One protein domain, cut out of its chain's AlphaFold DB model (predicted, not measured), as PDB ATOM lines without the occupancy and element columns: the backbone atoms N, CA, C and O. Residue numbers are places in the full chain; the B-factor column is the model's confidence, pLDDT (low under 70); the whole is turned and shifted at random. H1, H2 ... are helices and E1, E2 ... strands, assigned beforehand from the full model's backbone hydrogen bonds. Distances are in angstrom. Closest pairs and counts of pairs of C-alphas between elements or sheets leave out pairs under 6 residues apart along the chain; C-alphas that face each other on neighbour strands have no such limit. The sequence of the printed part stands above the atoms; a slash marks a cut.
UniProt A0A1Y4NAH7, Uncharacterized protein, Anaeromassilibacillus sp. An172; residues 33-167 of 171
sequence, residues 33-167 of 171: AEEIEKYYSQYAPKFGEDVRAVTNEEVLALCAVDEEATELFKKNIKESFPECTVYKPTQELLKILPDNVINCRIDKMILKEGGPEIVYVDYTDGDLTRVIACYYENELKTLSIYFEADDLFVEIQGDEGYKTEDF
ATOM      1  N   ALA A  33     175.400 185.762 281.606       80.88
ATOM      2  CA  ALA A  33     176.193 185.935 280.385       80.88
ATOM      3  C   ALA A  33     175.414 185.544 279.109       80.88
ATOM      4  O   ALA A  33     175.460 186.257 278.115       80.88
ATOM      5  N   GLU A  34     174.613 184.475 279.167       85.12
ATOM      6  CA  GLU A  34     173.743 184.034 278.062       85.12
ATOM      7  C   GLU A  34     172.741 185.106 277.596       85.12
ATOM      8  O   GLU A  34     172.418 185.200 276.415       85.12
ATOM      9  N   GLU A  35     172.237 185.919 278.521       86.56
ATOM     10  CA  GLU A  35     171.271 186.975 278.236       86.56
ATOM     11  C   GLU A  35     171.964 188.241 277.704       86.56
ATOM     12  O   GLU A  35     171.445 188.870 276.783       86.56
ATOM     13  N   ILE A  36     173.184 188.547 278.166       85.69
ATOM     14  CA  ILE A  36     174.046 189.582 277.562       85.69
ATOM     15  C   ILE A  36     174.334 189.252 276.092       85.69
ATOM     16  O   ILE A  36     174.136 190.094 275.213       85.69
ATOM     17  N   GLU A  37     174.746 188.015 275.801       88.19
ATOM     18  CA  GLU A  37     175.017 187.574 274.426       88.19
ATOM     19  C   GLU A  37     173.773 187.657 273.535       88.19
ATOM     20  O   GLU A  37     173.864 187.998 272.351       88.19
ATOM     21  N   LYS A  38     172.586 187.411 274.104       90.19
ATOM     22  CA  LYS A  38     171.318 187.594 273.395       90.19
ATOM     23  C   LYS A  38     171.085 189.061 273.028       90.19
ATOM     24  O   LYS A  38     170.719 189.329 271.883       90.19
ATOM     25  N   TYR A  39     171.318 189.998 273.950       90.94
ATOM     26  CA  TYR A  39     171.173 191.428 273.660       90.94
ATOM     27  C   TYR A  39     172.140 191.889 272.567       90.94
ATOM     28  O   TYR A  39     171.699 192.532 271.618       90.94
ATOM     29  N   TYR A  40     173.418 191.499 272.623       90.69
ATOM     30  CA  TYR A  40     174.362 191.799 271.538       90.69
ATOM     31  C   TYR A  40     173.906 191.202 270.202       90.69
ATOM     32  O   TYR A  40     173.854 191.898 269.192       90.69
ATOM     33  N   SER A  41     173.506 189.930 270.187       89.69
ATOM     34  CA  SER A  41     173.099 189.239 268.954       89.69
ATOM     35  C   SER A  41     171.870 189.859 268.279       89.69
ATOM     36  O   SER A  41     171.722 189.776 267.052       89.69
ATOM     37  N   GLN A  42     170.973 190.431 269.082       91.31
ATOM     38  CA  GLN A  42     169.705 190.986 268.627       91.31
ATOM     39  C   GLN A  42     169.789 192.484 268.320       91.31
ATOM     40  O   GLN A  42     169.178 192.928 267.350       91.31
ATOM     41  N   TYR A  43     170.542 193.243 269.117       92.75
ATOM     42  CA  TYR A  43     170.511 194.705 269.110       92.75
ATOM     43  C   TYR A  43     171.873 195.360 268.854       92.75
ATOM     44  O   TYR A  43     171.935 196.569 268.725       92.75
ATOM     45  N   ALA A  44     172.994 194.648 268.772       92.44
ATOM     46  CA  ALA A  44     174.224 195.310 268.332       92.44
ATOM     47  C   ALA A  44     174.249 195.433 266.797       92.44
ATOM     48  O   ALA A  44     173.888 194.476 266.103       92.44
ATOM     49  N   PRO A  45     174.725 196.560 266.239       92.38
ATOM     50  CA  PRO A  45     175.122 196.624 264.836       92.38
ATOM     51  C   PRO A  45     176.172 195.548 264.490       92.38
ATOM     52  O   PRO A  45     177.195 195.416 265.165       92.38
ATOM     53  N   LYS A  46     175.941 194.780 263.421       92.06
ATOM     54  CA  LYS A  46     176.727 193.589 263.039       92.06
ATOM     55  C   LYS A  46     177.832 193.910 262.030       92.06
ATOM     56  O   LYS A  46     177.769 193.492 260.877       92.06
ATOM     57  N   PHE A  47     178.845 194.656 262.455       85.62
ATOM     58  CA  PHE A  47     179.969 195.058 261.592       85.62
ATOM     59  C   PHE A  47     180.886 193.899 261.149       85.62
ATOM     60  O   PHE A  47     181.597 194.032 260.156       85.62
ATOM     61  N   GLY A  48     180.856 192.758 261.840       82.81
ATOM     62  CA  GLY A  48     181.693 191.596 261.547       82.81
ATOM     63  C   GLY A  48     181.353 190.400 262.436       82.81
ATOM     64  O   GLY A  48     180.248 190.321 262.974       82.81
ATOM     65  N   GLU A  49     182.303 189.472 262.584       83.94
ATOM     66  CA  GLU A  49     182.156 188.310 263.476       83.94
ATOM     67  C   GLU A  49     182.188 188.714 264.954       83.94
ATOM     68  O   GLU A  49     181.390 188.213 265.744       83.94
ATOM     69  N   ASP A  50     183.078 189.644 265.311       87.50
ATOM     70  CA  ASP A  50     183.188 190.192 266.659       87.50
ATOM     71  C   ASP A  50     182.693 191.641 266.680       87.50
ATOM     72  O   ASP A  50     183.400 192.574 266.305       87.50
ATOM     73  N   VAL A  51     181.450 191.826 267.129       87.00
ATOM     74  CA  VAL A  51     180.820 193.150 267.247       87.00
ATOM     75  C   VAL A  51     181.478 194.036 268.306       87.00
ATOM     76  O   VAL A  51     181.235 195.244 268.315       87.00
ATOM     77  N   ARG A  52     182.284 193.459 269.211       86.62
ATOM     78  CA  ARG A  52     182.966 194.204 270.272       86.62
ATOM     79  C   ARG A  52     184.286 194.791 269.809       86.62
ATOM     80  O   ARG A  52     184.639 195.853 270.297       86.62
ATOM     81  N   ALA A  53     184.965 194.162 268.855       87.19
ATOM     82  CA  ALA A  53     186.261 194.596 268.330       87.19
ATOM     83  C   ALA A  53     186.144 195.489 267.077       87.19
ATOM     84  O   ALA A  53     186.960 195.395 266.162       87.19
ATOM     85  N   VAL A  54     185.102 196.322 267.015       89.19
ATOM     86  CA  VAL A  54     184.818 197.204 265.874       89.19
ATOM     87  C   VAL A  54     185.413 198.579 266.128       89.19
ATOM     88  O   VAL A  54     185.160 199.205 267.160       89.19
ATOM     89  N   THR A  55     186.167 199.077 265.156       89.81
ATOM     90  CA  THR A  55     186.802 200.390 265.234       89.81
ATOM     91  C   THR A  55     185.840 201.522 264.886       89.81
ATOM     92  O   THR A  55     184.914 201.363 264.084       89.81
ATOM     93  N   ASN A  56     186.095 202.717 265.424       89.94
ATOM     94  CA  ASN A  56     185.336 203.908 265.033       89.94
ATOM     95  C   ASN A  56     185.441 204.171 263.520       89.94
ATOM     96  O   ASN A  56     184.471 204.584 262.888       89.94
ATOM     97  N   GLU A  57     186.610 203.915 262.928       91.12
ATOM     98  CA  GLU A  57     186.850 204.101 261.496       91.12
ATOM     99  C   GLU A  57     185.962 203.188 260.646       91.12
ATOM    100  O   GLU A  57     185.390 203.647 259.658       91.12
ATOM    101  N   GLU A  58     185.784 201.927 261.047       92.44
ATOM    102  CA  GLU A  58     184.883 200.986 260.373       92.44
ATOM    103  C   GLU A  58     183.422 201.434 260.457       92.44
ATOM    104  O   GLU A  58     182.704 201.369 259.458       92.44
ATOM    105  N   VAL A  59     182.992 201.964 261.609       92.50
ATOM    106  CA  VAL A  59     181.650 202.549 261.761       92.50
ATOM    107  C   VAL A  59     181.459 203.720 260.801       92.50
ATOM    108  O   VAL A  59     180.498 203.765 260.025       92.50
ATOM    109  N   LEU A  60     182.393 204.669 260.824       94.12
ATOM    110  CA  LEU A  60     182.312 205.899 260.040       94.12
ATOM    111  C   LEU A  60     182.480 205.654 258.537       94.12
ATOM    112  O   LEU A  60     181.894 206.390 257.742       94.12
ATOM    113  N   ALA A  61     183.204 204.607 258.129       94.50
ATOM    114  CA  ALA A  61     183.343 204.206 256.729       94.50
ATOM    115  C   ALA A  61     182.002 203.814 256.085       94.50
ATOM    116  O   ALA A  61     181.845 203.927 254.868       94.50
ATOM    117  N   LEU A  62     181.021 203.393 256.891       94.81
ATOM    118  CA  LEU A  62     179.665 203.078 256.436       94.81
ATOM    119  C   LEU A  62     178.700 204.266 256.571       94.81
ATOM    120  O   LEU A  62     177.495 204.115 256.358       94.81
ATOM    121  N   CYS A  63     179.193 205.456 256.899       95.44
ATOM    122  CA  CYS A  63     178.381 206.641 257.142       95.44
ATOM    123  C   CYS A  63     178.669 207.753 256.122       95.44
ATOM    124  O   CYS A  63     179.704 207.781 255.459       95.44
ATOM    125  N   ALA A  64     177.744 208.703 256.000       95.19
ATOM    126  CA  ALA A  64     177.937 209.926 255.222       95.19
ATOM    127  C   ALA A  64     177.717 211.146 256.118       95.19
ATOM    128  O   ALA A  64     176.753 211.176 256.876       95.19
ATOM    129  N   VAL A  65     178.588 212.154 256.034       96.12
ATOM    130  CA  VAL A  65     178.465 213.372 256.855       96.12
ATOM    131  C   VAL A  65     177.137 214.079 256.561       96.12
ATOM    132  O   VAL A  65     176.779 214.305 255.405       96.12
ATOM    133  N   ASP A  66     176.420 214.450 257.620       95.62
ATOM    134  CA  ASP A  66     175.258 215.331 257.566       95.62
ATOM    135  C   ASP A  66     175.687 216.763 257.881       95.62
ATOM    136  O   ASP A  66     175.691 217.184 259.040       95.62
ATOM    137  N   GLU A  67     176.080 217.520 256.858       94.25
ATOM    138  CA  GLU A  67     176.543 218.900 257.048       94.25
ATOM    139  C   GLU A  67     175.462 219.783 257.688       94.25
ATOM    140  O   GLU A  67     175.750 220.558 258.598       94.25
ATOM    141  N   GLU A  68     174.200 219.632 257.272       92.31
ATOM    142  CA  GLU A  68     173.093 220.437 257.794       92.31
ATOM    143  C   GLU A  68     172.839 220.135 259.275       92.31
ATOM    144  O   GLU A  68     172.754 221.063 260.087       92.31
ATOM    145  N   ALA A  69     172.760 218.855 259.653       90.00
ATOM    146  CA  ALA A  69     172.572 218.486 261.054       90.00
ATOM    147  C   ALA A  69     173.793 218.831 261.912       90.00
ATOM    148  O   ALA A  69     173.625 219.257 263.054       90.00
ATOM    149  N   THR A  70     175.004 218.715 261.361       90.19
ATOM    150  CA  THR A  70     176.246 219.098 262.042       90.19
ATOM    151  C   THR A  70     176.253 220.589 262.372       90.19
ATOM    152  O   THR A  70     176.477 220.974 263.521       90.19
ATOM    153  N   GLU A  71     175.946 221.449 261.402       89.12
ATOM    154  CA  GLU A  71     175.902 222.895 261.628       89.12
ATOM    155  C   GLU A  71     174.740 223.300 262.543       89.12
ATOM    156  O   GLU A  71     174.894 224.166 263.413       89.12
ATOM    157  N   LEU A  72     173.587 222.635 262.420       87.38
ATOM    158  CA  LEU A  72     172.467 222.832 263.336       87.38
ATOM    159  C   LEU A  72     172.853 222.459 264.772       87.38
ATOM    160  O   LEU A  72     172.528 223.203 265.695       87.38
ATOM    161  N   PHE A  73     173.553 221.342 264.968       83.69
ATOM    162  CA  PHE A  73     174.035 220.903 266.274       83.69
ATOM    163  C   PHE A  73     174.995 221.933 266.882       83.69
ATOM    164  O   PHE A  73     174.745 222.426 267.982       83.69
ATOM    165  N   LYS A  74     176.020 222.356 266.130       81.38
ATOM    166  CA  LYS A  74     176.996 223.368 266.574       81.38
ATOM    167  C   LYS A  74     176.342 224.696 266.949       81.38
ATOM    168  O   LYS A  74     176.695 225.300 267.953       81.38
ATOM    169  N   LYS A  75     175.354 225.155 266.175       82.88
ATOM    170  CA  LYS A  75     174.625 226.404 266.460       82.88
ATOM    171  C   LYS A  75     173.825 226.341 267.766       82.88
ATOM    172  O   LYS A  75     173.570 227.367 268.399       82.88
ATOM    173  N   ASN A  76     173.369 225.147 268.115       79.44
ATOM    174  CA  ASN A  76     172.439 224.898 269.204       79.44
ATOM    175  C   ASN A  76     173.134 224.591 270.534       79.44
ATOM    176  O   ASN A  76     172.535 224.805 271.590       79.44
ATOM    177  N   ILE A  77     174.395 224.166 270.495       73.94
ATOM    178  CA  ILE A  77     175.226 223.989 271.684       73.94
ATOM    179  C   ILE A  77     176.043 225.266 271.913       73.94
ATOM    180  O   ILE A  77     176.916 225.622 271.134       73.94
ATOM    181  N   LYS A  78     175.700 226.005 272.978       58.50
ATOM    182  CA  LYS A  78     176.253 227.339 273.287       58.50
ATOM    183  C   LYS A  78     177.527 227.332 274.137       58.50
ATOM    184  O   LYS A  78     178.092 228.398 274.361       58.50
ATOM    185  N   GLU A  79     177.963 226.177 274.623       55.50
ATOM    186  CA  GLU A  79     179.130 226.053 275.501       55.50
ATOM    187  C   GLU A  79     180.195 225.153 274.880       55.50
ATOM    188  O   GLU A  79     179.901 224.385 273.970       55.50
ATOM    189  N   SER A  80     181.423 225.308 275.380       54.16
ATOM    190  CA  SER A  80     182.695 224.665 275.024       54.16
ATOM    191  C   SER A  80     182.649 223.137 275.081       54.16
ATOM    192  O   SER A  80     183.307 222.502 275.904       54.16
ATOM    193  N   PHE A  81     181.829 222.562 274.214       54.78
ATOM    194  CA  PHE A  81     181.647 221.140 274.057       54.78
ATOM    195  C   PHE A  81     182.485 220.614 272.878       54.78
ATOM    196  O   PHE A  81     182.833 221.374 271.973       54.78
ATOM    197  N   PRO A  82     182.817 219.316 272.933       65.81
ATOM    198  CA  PRO A  82     183.582 218.534 271.959       65.81
ATOM    199  C   PRO A  82     183.317 218.877 270.494       65.81
ATOM    200  O   PRO A  82     182.179 219.168 270.123       65.81
ATOM    201  N   GLU A  83     184.334 218.742 269.640       81.50
ATOM    202  CA  GLU A  83     184.118 218.734 268.191       81.50
ATOM    203  C   GLU A  83     183.147 217.594 267.862       81.50
ATOM    204  O   GLU A  83     183.428 216.429 268.148       81.50
ATOM    205  N   CYS A  84     181.976 217.944 267.327       86.81
ATOM    206  CA  CYS A  84     180.925 216.997 266.985       86.81
ATOM    207  C   CYS A  84     180.638 217.047 265.486       86.81
ATOM    208  O   CYS A  84     180.464 218.129 264.915       86.81
ATOM    209  N   THR A  85     180.569 215.869 264.872       92.00
ATOM    210  CA  THR A  85     180.123 215.681 263.491       92.00
ATOM    211  C   THR A  85     178.968 214.693 263.479       92.00
ATOM    212  O   THR A  85     179.081 213.598 264.028       92.00
ATOM    213  N   VAL A  86     177.863 215.088 262.853       93.25
ATOM    214  CA  VAL A  86     176.671 214.256 262.683       93.25
ATOM    215  C   VAL A  86     176.741 213.579 261.319       93.25
ATOM    216  O   VAL A  86     177.130 214.199 260.327       93.25
ATOM    217  N   TYR A  87     176.341 212.316 261.259       94.56
ATOM    218  CA  TYR A  87     176.323 211.503 260.052       94.56
ATOM    219  C   TYR A  87     174.951 210.854 259.837       94.56
ATOM    220  O   TYR A  87     174.210 210.556 260.779       94.56
ATOM    221  N   LYS A  88     174.642 210.593 258.565       91.62
ATOM    222  CA  LYS A  88     173.526 209.755 258.118       91.62
ATOM    223  C   LYS A  88     174.010 208.330 257.838       91.62
ATOM    224  O   LYS A  88     175.126 208.156 257.334       91.62
ATOM    225  N   PRO A  89     173.153 207.323 258.070       93.00
ATOM    226  CA  PRO A  89     173.433 205.955 257.661       93.00
ATOM    227  C   PRO A  89     173.512 205.856 256.130       93.00
ATOM    228  O   PRO A  89     172.655 206.389 255.418       93.00
ATOM    229  N   THR A  90     174.513 205.148 255.599       94.81
ATOM    230  CA  THR A  90     174.481 204.719 254.190       94.81
ATOM    231  C   THR A  90     173.668 203.433 254.038       94.81
ATOM    232  O   THR A  90     173.321 202.779 255.020       94.81
ATOM    233  N   GLN A  91     173.406 203.020 252.795       92.56
ATOM    234  CA  GLN A  91     172.776 201.724 252.520       92.56
ATOM    235  C   GLN A  91     173.590 200.537 253.054       92.56
ATOM    236  O   GLN A  91     172.999 199.524 253.400       92.56
ATOM    237  N   GLU A  92     174.919 200.647 253.145       94.00
ATOM    238  CA  GLU A  92     175.747 199.575 253.707       94.00
ATOM    239  C   GLU A  92     175.612 199.497 255.230       94.00
ATOM    240  O   GLU A  92     175.484 198.396 255.759       94.00
ATOM    241  N   LEU A  93     175.525 200.638 255.928       92.44
ATOM    242  CA  LEU A  93     175.245 200.634 257.369       92.44
ATOM    243  C   LEU A  93     173.873 200.020 257.661       92.44
ATOM    244  O   LEU A  93     173.739 199.196 258.557       92.44
ATOM    245  N   LEU A  94     172.850 200.367 256.876       92.38
ATOM    246  CA  LEU A  94     171.499 199.835 257.082       92.38
ATOM    247  C   LEU A  94     171.426 198.303 256.979       92.38
ATOM    248  O   LEU A  94     170.554 197.712 257.602       92.38
ATOM    249  N   LYS A  95     172.332 197.649 256.235       92.56
ATOM    250  CA  LYS A  95     172.381 196.177 256.128       92.56
ATOM    251  C   LYS A  95     172.910 195.485 257.381       92.56
ATOM    252  O   LYS A  95     172.711 194.282 257.518       92.56
ATOM    253  N   ILE A  96     173.634 196.206 258.235       92.31
ATOM    254  CA  ILE A  96     174.237 195.646 259.450       92.31
ATOM    255  C   ILE A  96     173.493 196.057 260.722       92.31
ATOM    256  O   ILE A  96     173.765 195.508 261.789       92.31
ATOM    257  N   LEU A  97     172.570 197.017 260.633       92.56
ATOM    258  CA  LEU A  97     171.640 197.292 261.723       92.56
ATOM    259  C   LEU A  97     170.585 196.174 261.805       92.56
ATOM    260  O   LEU A  97     170.363 195.469 260.817       92.56
ATOM    261  N   PRO A  98     169.912 196.003 262.956       88.44
ATOM    262  CA  PRO A  98     168.767 195.105 263.043       88.44
ATOM    263  C   PRO A  98     167.658 195.440 262.040       88.44
ATOM    264  O   PRO A  98     167.541 196.567 261.551       88.44
ATOM    265  N   ASP A  99     166.825 194.446 261.738       85.38
ATOM    266  CA  ASP A  99     165.717 194.607 260.801       85.38
ATOM    267  C   ASP A  99     164.723 195.685 261.274       85.38
ATOM    268  O   ASP A  99     164.526 195.907 262.467       85.38
ATOM    269  N   ASN A 100     164.035 196.324 260.322       86.00
ATOM    270  CA  ASN A 100     162.965 197.303 260.572       86.00
ATOM    271  C   ASN A 100     163.391 198.604 261.279       86.00
ATOM    272  O   ASN A 100     162.551 199.270 261.885       86.00
ATOM    273  N   VAL A 101     164.657 199.014 261.173       90.56
ATOM    274  CA  VAL A 101     165.101 200.347 261.618       90.56
ATOM    275  C   VAL A 101     164.337 201.444 260.873       90.56
ATOM    276  O   VAL A 101     164.364 201.515 259.644       90.56
ATOM    277  N   ILE A 102     163.671 202.322 261.625       91.06
ATOM    278  CA  ILE A 102     162.881 203.441 261.084       91.06
ATOM    279  C   ILE A 102     163.600 204.785 261.200       91.06
ATOM    280  O   ILE A 102     163.293 205.721 260.461       91.06
ATOM    281  N   ASN A 103     164.559 204.892 262.118       90.25
ATOM    282  CA  ASN A 103     165.384 206.076 262.305       90.25
ATOM    283  C   ASN A 103     166.787 205.662 262.743       90.25
ATOM    284  O   ASN A 103     166.931 204.755 263.555       90.25
ATOM    285  N   CYS A 104     167.807 206.343 262.232       92.56
ATOM    286  CA  CYS A 104     169.185 206.139 262.646       92.56
ATOM    287  C   CYS A 104     169.974 207.439 262.482       92.56
ATOM    288  O   CYS A 104     169.865 208.128 261.463       92.56
ATOM    289  N   ARG A 105     170.763 207.757 263.502       90.94
ATOM    290  CA  ARG A 105     171.673 208.891 263.570       90.94
ATOM    291  C   ARG A 105     173.005 208.412 264.122       90.94
ATOM    292  O   ARG A 105     173.046 207.624 265.062       90.94
ATOM    293  N   ILE A 106     174.086 208.920 263.547       94.44
ATOM    294  CA  ILE A 106     175.436 208.602 263.987       94.44
ATOM    295  C   ILE A 106     176.121 209.905 264.373       94.44
ATOM    296  O   ILE A 106     176.108 210.862 263.601       94.44
ATOM    297  N   ASP A 107     176.706 209.945 265.563       92.44
ATOM    298  CA  ASP A 107     177.403 211.119 266.078       92.44
ATOM    299  C   ASP A 107     178.849 210.748 266.403       92.44
ATOM    300  O   ASP A 107     179.101 209.823 267.173       92.44
ATOM    301  N   LYS A 108     179.803 211.499 265.852       92.00
ATOM    302  CA  LYS A 108     181.208 211.468 266.270       92.00
ATOM    303  C   LYS A 108     181.466 212.639 267.201       92.00
ATOM    304  O   LYS A 108     181.206 213.777 266.814       92.00
ATOM    305  N   MET A 109     182.039 212.384 268.371       88.44
ATOM    306  CA  MET A 109     182.409 213.406 269.352       88.44
ATOM    307  C   MET A 109     183.884 213.288 269.744       88.44
ATOM    308  O   MET A 109     184.362 212.199 270.048       88.44
ATOM    309  N   ILE A 110     184.598 214.416 269.798       85.31
ATOM    310  CA  ILE A 110     185.994 214.493 270.261       85.31
ATOM    311  C   ILE A 110     186.051 215.317 271.545       85.31
ATOM    312  O   ILE A 110     185.974 216.548 271.505       85.31
ATOM    313  N   LEU A 111     186.181 214.644 272.696       74.50
ATOM    314  CA  LEU A 111     185.856 215.228 274.008       74.50
ATOM    315  C   LEU A 111     186.673 216.473 274.416       74.50
ATOM    316  O   LEU A 111     186.269 217.243 275.286       74.50
ATOM    317  N   LYS A 112     187.840 216.650 273.804       77.50
ATOM    318  CA  LYS A 112     188.753 217.790 273.941       77.50
ATOM    319  C   LYS A 112     189.660 217.812 272.714       77.50
ATOM    320  O   LYS A 112     189.825 216.773 272.086       77.50
ATOM    321  N   GLU A 113     190.284 218.938 272.386       76.31
ATOM    322  CA  GLU A 113     191.234 219.001 271.264       76.31
ATOM    323  C   GLU A 113     192.334 217.927 271.408       76.31
ATOM    324  O   GLU A 113     192.968 217.815 272.460       76.31
ATOM    325  N   GLY A 114     192.501 217.084 270.381       73.94
ATOM    326  CA  GLY A 114     193.414 215.929 270.406       73.94
ATOM    327  C   GLY A 114     193.037 214.817 271.399       73.94
ATOM    328  O   GLY A 114     193.852 213.941 271.682       73.94
ATOM    329  N   GLY A 115     191.838 214.877 271.976       76.44
ATOM    330  CA  GLY A 115     191.273 213.863 272.856       76.44
ATOM    331  C   GLY A 115     190.728 212.655 272.098       76.44
ATOM    332  O   GLY A 115     190.747 212.631 270.867       76.44
ATOM    333  N   PRO A 116     190.237 211.647 272.833       79.25
ATOM    334  CA  PRO A 116     189.725 210.441 272.213       79.25
ATOM    335  C   PRO A 116     188.433 210.721 271.443       79.25
ATOM    336  O   PRO A 116     187.636 211.597 271.801       79.25
ATOM    337  N   GLU A 117     188.254 209.944 270.384       87.00
ATOM    338  CA  GLU A 117     187.068 209.949 269.545       87.00
ATOM    339  C   GLU A 117     186.053 208.933 270.072       87.00
ATOM    340  O   GLU A 117     186.396 207.781 270.343       87.00
ATOM    341  N   ILE A 118     184.802 209.366 270.189       90.00
ATOM    342  CA  ILE A 118     183.661 208.512 270.512       90.00
ATOM    343  C   ILE A 118     182.703 208.535 269.330       90.00
ATOM    344  O   ILE A 118     182.384 209.616 268.825       90.00
ATOM    345  N   VAL A 119     182.219 207.364 268.923       92.38
ATOM    346  CA  VAL A 119     181.179 207.232 267.900       92.38
ATOM    347  C   VAL A 119     179.943 206.585 268.504       92.38
ATOM    348  O   VAL A 119     180.002 205.482 269.042       92.38
ATOM    349  N   TYR A 120     178.810 207.269 268.386       94.00
ATOM    350  CA  TYR A 120     177.503 206.756 268.777       94.00
ATOM    351  C   TYR A 120     176.719 206.347 267.540       94.00
ATOM    352  O   TYR A 120     176.582 207.145 266.615       94.00
ATOM    353  N   VAL A 121     176.156 205.142 267.548       95.12
ATOM    354  CA  VAL A 121     175.130 204.707 266.595       95.12
ATOM    355  C   VAL A 121     173.809 204.632 267.356       95.12
ATOM    356  O   VAL A 121     173.606 203.722 268.155       95.12
ATOM    357  N   ASP A 122     172.936 205.613 267.130       94.75
ATOM    358  CA  ASP A 122     171.624 205.747 267.771       94.75
ATOM    359  C   ASP A 122     170.535 205.420 266.753       94.75
ATOM    360  O   ASP A 122     170.400 206.101 265.731       94.75
ATOM    361  N   TYR A 123     169.772 204.363 266.995       94.06
ATOM    362  CA  TYR A 123     168.692 203.972 266.102       94.06
ATOM    363  C   TYR A 123     167.444 203.532 266.857       94.06
ATOM    364  O   TYR A 123     167.468 203.193 268.039       94.06
ATOM    365  N   THR A 124     166.320 203.562 266.149       93.62
ATOM    366  CA  THR A 124     165.025 203.098 266.646       93.62
ATOM    367  C   THR A 124     164.402 202.166 265.621       93.62
ATOM    368  O   THR A 124     164.395 202.481 264.424       93.62
ATOM    369  N   ASP A 125     163.902 201.023 266.082       91.38
ATOM    370  CA  ASP A 125     163.217 200.037 265.249       91.38
ATOM    371  C   ASP A 125     161.692 200.238 265.208       91.38
ATOM    372  O   ASP A 125     161.130 201.152 265.820       91.38
ATOM    373  N   GLY A 126     161.017 199.403 264.419       88.44
ATOM    374  CA  GLY A 126     159.564 199.430 264.255       88.44
ATOM    375  C   GLY A 126     158.769 199.066 265.514       88.44
ATOM    376  O   GLY A 126     157.593 199.421 265.586       88.44
ATOM    377  N   ASP A 127     159.404 198.425 266.498       89.38
ATOM    378  CA  ASP A 127     158.808 198.082 267.794       89.38
ATOM    379  C   ASP A 127     159.034 199.188 268.841       89.38
ATOM    380  O   ASP A 127     158.673 199.028 270.007       89.38
ATOM    381  N   LEU A 128     159.589 200.333 268.419       89.38
ATOM    382  CA  LEU A 128     159.967 201.463 269.273       89.38
ATOM    383  C   LEU A 128     161.056 201.103 270.296       89.38
ATOM    384  O   LEU A 128     161.184 201.742 271.341       89.38
ATOM    385  N   THR A 129     161.889 200.110 269.985       91.56
ATOM    386  CA  THR A 129     163.116 199.875 270.743       91.56
ATOM    387  C   THR A 129     164.169 200.862 270.266       91.56
ATOM    388  O   THR A 129     164.529 200.882 269.085       91.56
ATOM    389  N   ARG A 130     164.683 201.688 271.179       94.00
ATOM    390  CA  ARG A 130     165.819 202.570 270.904       94.00
ATOM    391  C   ARG A 130     167.103 201.918 271.381       94.00
ATOM    392  O   ARG A 130     167.174 201.454 272.514       94.00
ATOM    393  N   VAL A 131     168.124 201.937 270.539       94.38
ATOM    394  CA  VAL A 131     169.437 201.381 270.846       94.38
ATOM    395  C   VAL A 131     170.503 202.430 270.591       94.38
ATOM    396  O   VAL A 131     170.485 203.101 269.559       94.38
ATOM    397  N   ILE A 132     171.440 202.551 271.527       94.94
ATOM    398  CA  ILE A 132     172.623 203.397 271.419       94.94
ATOM    399  C   ILE A 132     173.846 202.503 271.611       94.94
ATOM    400  O   ILE A 132     174.104 202.015 272.713       94.94
ATOM    401  N   ALA A 133     174.593 202.287 270.532       94.00
ATOM    402  CA  ALA A 133     175.893 201.627 270.568       94.00
ATOM    403  C   ALA A 133     176.999 202.690 270.635       94.00
ATOM    404  O   ALA A 133     177.055 203.575 269.780       94.00
ATOM    405  N   CYS A 134     177.850 202.617 271.656       93.25
ATOM    406  CA  CYS A 134     178.951 203.547 271.898       93.25
ATOM    407  C   CYS A 134     180.290 202.860 271.631       93.25
ATOM    408  O   CYS A 134     180.672 201.934 272.352       93.25
ATOM    409  N   TYR A 135     181.002 203.343 270.618       90.25
ATOM    410  CA  TYR A 135     182.338 202.891 270.262       90.25
ATOM    411  C   TYR A 135     183.377 203.888 270.776       90.25
ATOM    412  O   TYR A 135     183.271 205.098 270.549       90.25
ATOM    413  N   TYR A 136     184.368 203.377 271.501       85.88
ATOM    414  CA  TYR A 136     185.462 204.149 272.088       85.88
ATOM    415  C   TYR A 136     186.721 203.290 272.105       85.88
ATOM    416  O   TYR A 136     186.641 202.109 272.413       85.88
ATOM    417  N   GLU A 137     187.877 203.869 271.766       78.88
ATOM    418  CA  GLU A 137     189.164 203.146 271.718       78.88
ATOM    419  C   GLU A 137     189.134 201.852 270.875       78.88
ATOM    420  O   GLU A 137     189.879 200.911 271.133       78.88
ATOM    421  N   ASN A 138     188.338 201.851 269.798       80.38
ATOM    422  CA  ASN A 138     188.162 200.732 268.863       80.38
ATOM    423  C   ASN A 138     187.432 199.511 269.424       80.38
ATOM    424  O   ASN A 138     187.663 198.382 268.989       80.38
ATOM    425  N   GLU A 139     186.536 199.745 270.373       86.88
ATOM    426  CA  GLU A 139     185.683 198.706 270.917       86.88
ATOM    427  C   GLU A 139     184.283 199.230 271.237       86.88
ATOM    428  O   GLU A 139     184.087 200.403 271.575       86.88
ATOM    429  N   LEU A 140     183.293 198.339 271.149       89.44
ATOM    430  CA  LEU A 140     181.934 198.611 271.614       89.44
ATOM    431  C   LEU A 140     181.926 198.623 273.145       89.44
ATOM    432  O   LEU A 140     181.785 197.582 273.790       89.44
ATOM    433  N   LYS A 141     182.059 199.815 273.726       88.19
ATOM    434  CA  LYS A 141     182.089 200.011 275.180       88.19
ATOM    435  C   LYS A 141     180.731 199.881 275.827       88.19
ATOM    436  O   LYS A 141     180.632 199.364 276.938       88.19
ATOM    437  N   THR A 142     179.691 200.373 275.164       91.06
ATOM    438  CA  THR A 142     178.358 200.393 275.760       91.06
ATOM    439  C   THR A 142     177.287 200.088 274.732       91.06
ATOM    440  O   THR A 142     177.303 200.635 273.631       91.06
ATOM    441  N   LEU A 143     176.346 199.225 275.111       92.88
ATOM    442  CA  LEU A 143     175.107 198.978 274.387       92.88
ATOM    443  C   LEU A 143     173.937 199.326 275.309       92.88
ATOM    444  O   LEU A 143     173.627 198.569 276.231       92.88
ATOM    445  N   SER A 144     173.312 200.476 275.073       93.56
ATOM    446  CA  SER A 144     172.147 200.946 275.828       93.56
ATOM    447  C   SER A 144     170.881 200.689 275.014       93.56
ATOM    448  O   SER A 144     170.786 201.111 273.863       93.56
ATOM    449  N   ILE A 145     169.908 199.999 275.596       93.12
ATOM    450  CA  ILE A 145     168.674 199.549 274.954       93.12
ATOM    451  C   ILE A 145     167.498 200.037 275.790       93.12
ATOM    452  O   ILE A 145     167.415 199.768 276.988       93.12
ATOM    453  N   TYR A 146     166.581 200.748 275.152       92.31
ATOM    454  CA  TYR A 146     165.352 201.228 275.755       92.31
ATOM    455  C   TYR A 146     164.153 200.621 275.034       92.31
ATOM    456  O   TYR A 146     163.917 200.899 273.857       92.31
ATOM    457  N   PHE A 147     163.404 199.794 275.755       88.19
ATOM    458  CA  PHE A 147     162.183 199.149 275.294       88.19
ATOM    459  C   PHE A 147     160.990 200.039 275.639       88.19
ATOM    460  O   PHE A 147     160.455 199.956 276.744       88.19
ATOM    461  N   GLU A 148     160.565 200.899 274.709       84.88
ATOM    462  CA  GLU A 148     159.502 201.879 274.984       84.88
ATOM    463  C   GLU A 148     158.180 201.211 275.389       84.88
ATOM    464  O   GLU A 148     157.501 201.686 276.298       84.88
ATOM    465  N   ALA A 149     157.831 200.079 274.769       83.12
ATOM    466  CA  ALA A 149     156.605 199.342 275.081       83.12
ATOM    467  C   ALA A 149     156.586 198.752 276.504       83.12
ATOM    468  O   ALA A 149     155.515 198.605 277.094       83.12
ATOM    469  N   ASP A 150     157.763 198.426 277.041       81.31
ATOM    470  CA  ASP A 150     157.927 197.778 278.344       81.31
ATOM    471  C   ASP A 150     158.409 198.737 279.438       81.31
ATOM    472  O   ASP A 150     158.501 198.325 280.595       81.31
ATOM    473  N   ASP A 151     158.704 199.993 279.082       82.06
ATOM    474  CA  ASP A 151     159.293 201.010 279.960       82.06
ATOM    475  C   ASP A 151     160.523 200.459 280.714       82.06
ATOM    476  O   ASP A 151     160.685 200.595 281.931       82.06
ATOM    477  N   LEU A 152     161.369 199.738 279.966       84.06
ATOM    478  CA  LEU A 152     162.534 199.009 280.459       84.06
ATOM    479  C   LEU A 152     163.800 199.528 279.779       84.06
ATOM    480  O   LEU A 152     163.873 199.628 278.555       84.06
ATOM    481  N   PHE A 153     164.827 199.785 280.580       87.12
ATOM    482  CA  PHE A 153     166.157 200.154 280.123       87.12
ATOM    483  C   PHE A 153     167.187 199.105 280.526       87.12
ATOM    484  O   PHE A 153     167.228 198.654 281.673       87.12
ATOM    485  N   VAL A 154     168.037 198.741 279.575       87.06
ATOM    486  CA  VAL A 154     169.158 197.818 279.748       87.06
ATOM    487  C   VAL A 154     170.407 198.495 279.205       87.06
ATOM    488  O   VAL A 154     170.416 198.952 278.071       87.06
ATOM    489  N   GLU A 155     171.478 198.537 279.982       89.44
ATOM    490  CA  GLU A 155     172.777 199.037 279.547       89.44
ATOM    491  C   GLU A 155     173.845 197.995 279.828       89.44
ATOM    492  O   GLU A 155     174.012 197.565 280.965       89.44
ATOM    493  N   ILE A 156     174.577 197.592 278.797       88.62
ATOM    494  CA  ILE A 156     175.683 196.641 278.904       88.62
ATOM    495  C   ILE A 156     176.980 197.412 278.698       88.62
ATOM    496  O   ILE A 156     177.133 198.070 277.673       88.62
ATOM    497  N   GLN A 157     177.907 197.322 279.649       86.00
ATOM    498  CA  GLN A 157     179.171 198.062 279.690       86.00
ATOM    499  C   GLN A 157     180.366 197.114 279.505       86.00
ATOM    500  O   GLN A 157     181.179 196.958 280.411       86.00
ATOM    501  N   GLY A 158     180.461 196.435 278.356       74.06
ATOM    502  CA  GLY A 158     181.575 195.526 278.047       74.06
ATOM    503  C   GLY A 158     181.908 194.564 279.199       74.06
ATOM    504  O   GLY A 158     181.048 193.804 279.647       74.06
ATOM    505  N   ASP A 159     183.144 194.637 279.698       69.50
ATOM    506  CA  ASP A 159     183.634 193.835 280.832       69.50
ATOM    507  C   ASP A 159     183.325 194.448 282.217       69.50
ATOM    508  O   ASP A 159     183.523 193.798 283.244       69.50
ATOM    509  N   GLU A 160     182.854 195.697 282.274       69.62
ATOM    510  CA  GLU A 160     182.581 196.434 283.521       69.62
ATOM    511  C   GLU A 160     181.256 196.015 284.176       69.62
ATOM    512  O   GLU A 160     181.028 196.258 285.365       69.62
ATOM    513  N   GLY A 161     180.404 195.323 283.419       72.81
ATOM    514  CA  GLY A 161     179.137 194.777 283.878       72.81
ATOM    515  C   GLY A 161     177.966 195.352 283.100       72.81
ATOM    516  O   GLY A 161     178.065 195.654 281.913       72.81
ATOM    517  N   TYR A 162     176.816 195.448 283.751       76.31
ATOM    518  CA  TYR A 162     175.602 195.927 283.110       76.31
ATOM    519  C   TYR A 162     174.657 196.537 284.161       76.31
ATOM    520  O   TYR A 162     174.796 196.307 285.367       76.31
ATOM    521  N   LYS A 163     173.668 197.293 283.688       78.56
ATOM    522  CA  LYS A 163     172.645 197.966 284.483       78.56
ATOM    523  C   LYS A 163     171.264 197.752 283.865       78.56
ATOM    524  O   LYS A 163     171.114 197.752 282.648       78.56
ATOM    525  N   THR A 164     170.245 197.599 284.706       75.50
ATOM    526  CA  THR A 164     168.836 197.525 284.290       75.50
ATOM    527  C   THR A 164     167.990 198.471 285.121       75.50
ATOM    528  O   THR A 164     168.074 198.440 286.351       75.50
ATOM    529  N   GLU A 165     167.137 199.257 284.471       77.56
ATOM    530  CA  GLU A 165     166.149 200.115 285.124       77.56
ATOM    531  C   GLU A 165     164.750 199.791 284.590       77.56
ATOM    532  O   GLU A 165     164.518 199.801 283.386       77.56
ATOM    533  N   ASP A 166     163.822 199.479 285.496       76.38
ATOM    534  CA  ASP A 166     162.412 199.224 285.188       76.38
ATOM    535  C   ASP A 166     161.578 200.407 285.689       76.38
ATOM    536  O   ASP A 166     161.398 200.591 286.901       76.38
ATOM    537  N   PHE A 167     161.084 201.220 284.760       71.62
ATOM    538  CA  PHE A 167     160.363 202.452 285.064       71.62
ATOM    539  C   PHE A 167     158.867 202.223 285.321       71.62
ATOM    540  O   PHE A 167     158.207 203.096 285.894       71.62
TER     541      PHE A 167
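This is residues 33 to 167 of the 171 residues of an uncharacterized protein of Anaeromassilibacillus sp. An172 (UniProt A0A1Y4NAH7). One broad antiparallel sheet of eight strands makes a twisted, arched wall; H1 and H2 cover parts of one face, while H3 packs on the opposite face over E2, near one end of the wall. H1 crosses the strands towards the other end, over E6 and E7, and the short H4 only grazes the sheet. The printed part has 135 residues, with four named helices and eight named strands in the order H1 H2 E1 H3 E2 H4 E3 E4 E5 E6 E7 E8, and its class is mixed, helices and strands. Across the sheet the order is E1 E2 E3 E4 E5 E6 E7 E8. The whole is compact, with a radius of gyration of the C-alphas of 14.9 A, and the C-alphas span 41 by 32 by 30 A.

Begin with the sheet's longest strand, E3, at C-alpha 101 at (165.101, 200.347, 261.618); it runs 26.7 A to C-alpha 110 at (185.994, 214.493, 270.261). From there E4, residues 117 to 125, comes back over 26.2 A, E5, residues 129 to 136, covers 22.8 A, and E6, residues 139 to 147, covers 23.9 A. E7, residues 152 to 157, and E8, residues 161 to 166, are 16.7 A and 17.4 A long. Before E3 in the chain, look for E1, residues 63 to 65, and E2, residues 83 to 89, 6.7 A and 19.7 A long. Find H1, residues 33 to 43, at C-alpha 33 at (176.193, 185.935, 280.385); it is 15.4 A long. H2 is residues 56 to 61, 8.5 A; H3 is residues 67 to 76, 14.2 A; H4 is residues 91 to 94, 5.1 A.

Start with E3 to E8, a meander, in which each strand is the antiparallel neighbour of the one before; each step along it is a hairpin. Between E3 and E4 look at N 105 and O 122, 2.8 A apart, and between E4 and E5 at N 121 and O 133, 2.9 A apart. E5 and E6 have N 132 and O 144 at 2.8 A, E6 and E7 have N 145 and O 154 at 2.7 A, and E7 and the edge strand E8 have N 155 and O 163 at 2.8 A. The pairing of E2 is staggered: its residues 83 to 87 pair with E3, with N 87 and O 106 at 2.8 A, and its residues 87 to 89 pair with the edge strand E1, with N 88 and O 64 at 2.8 A. H1 is on the sheet at a height of 9.9 A and runs across the strands, at 76 degrees to E7 on the local plane. Its closest C-alphas to E7 are those of Ile 36 and Ile 156, 7.4 A. H2 is on the same face as H1, and its C-alpha of Asn 56 is 6.0 A from that of Val 119 in E4. H3, on the opposite face, lies over E2 at a height of 8.2 A, slantwise at 36 degrees on the local plane; the C-alphas of Thr 70 and Val 86 are the closest, 4.9 A. H4 only grazes the sheet with residues 91 to 94; H4 and H2 are close but not clearly touching, with the C-alphas of Leu 93 and Val 59 8.0 A apart. In H1, H2 and H3 every O i to N i+4 pair is within hydrogen-bond range; H4 is too short for one.

The two C-alphas farthest apart are those of Glu 34 and Lys 75, 43.9 A. The printed part has no cut from residue 33 to residue 167. The one long link joins H1 to H2, with 12 residues, 44 to 55. The mean pLDDT of the printed part is 86.7; look for values under 70 at residues 78 to 82 and 159 to 160.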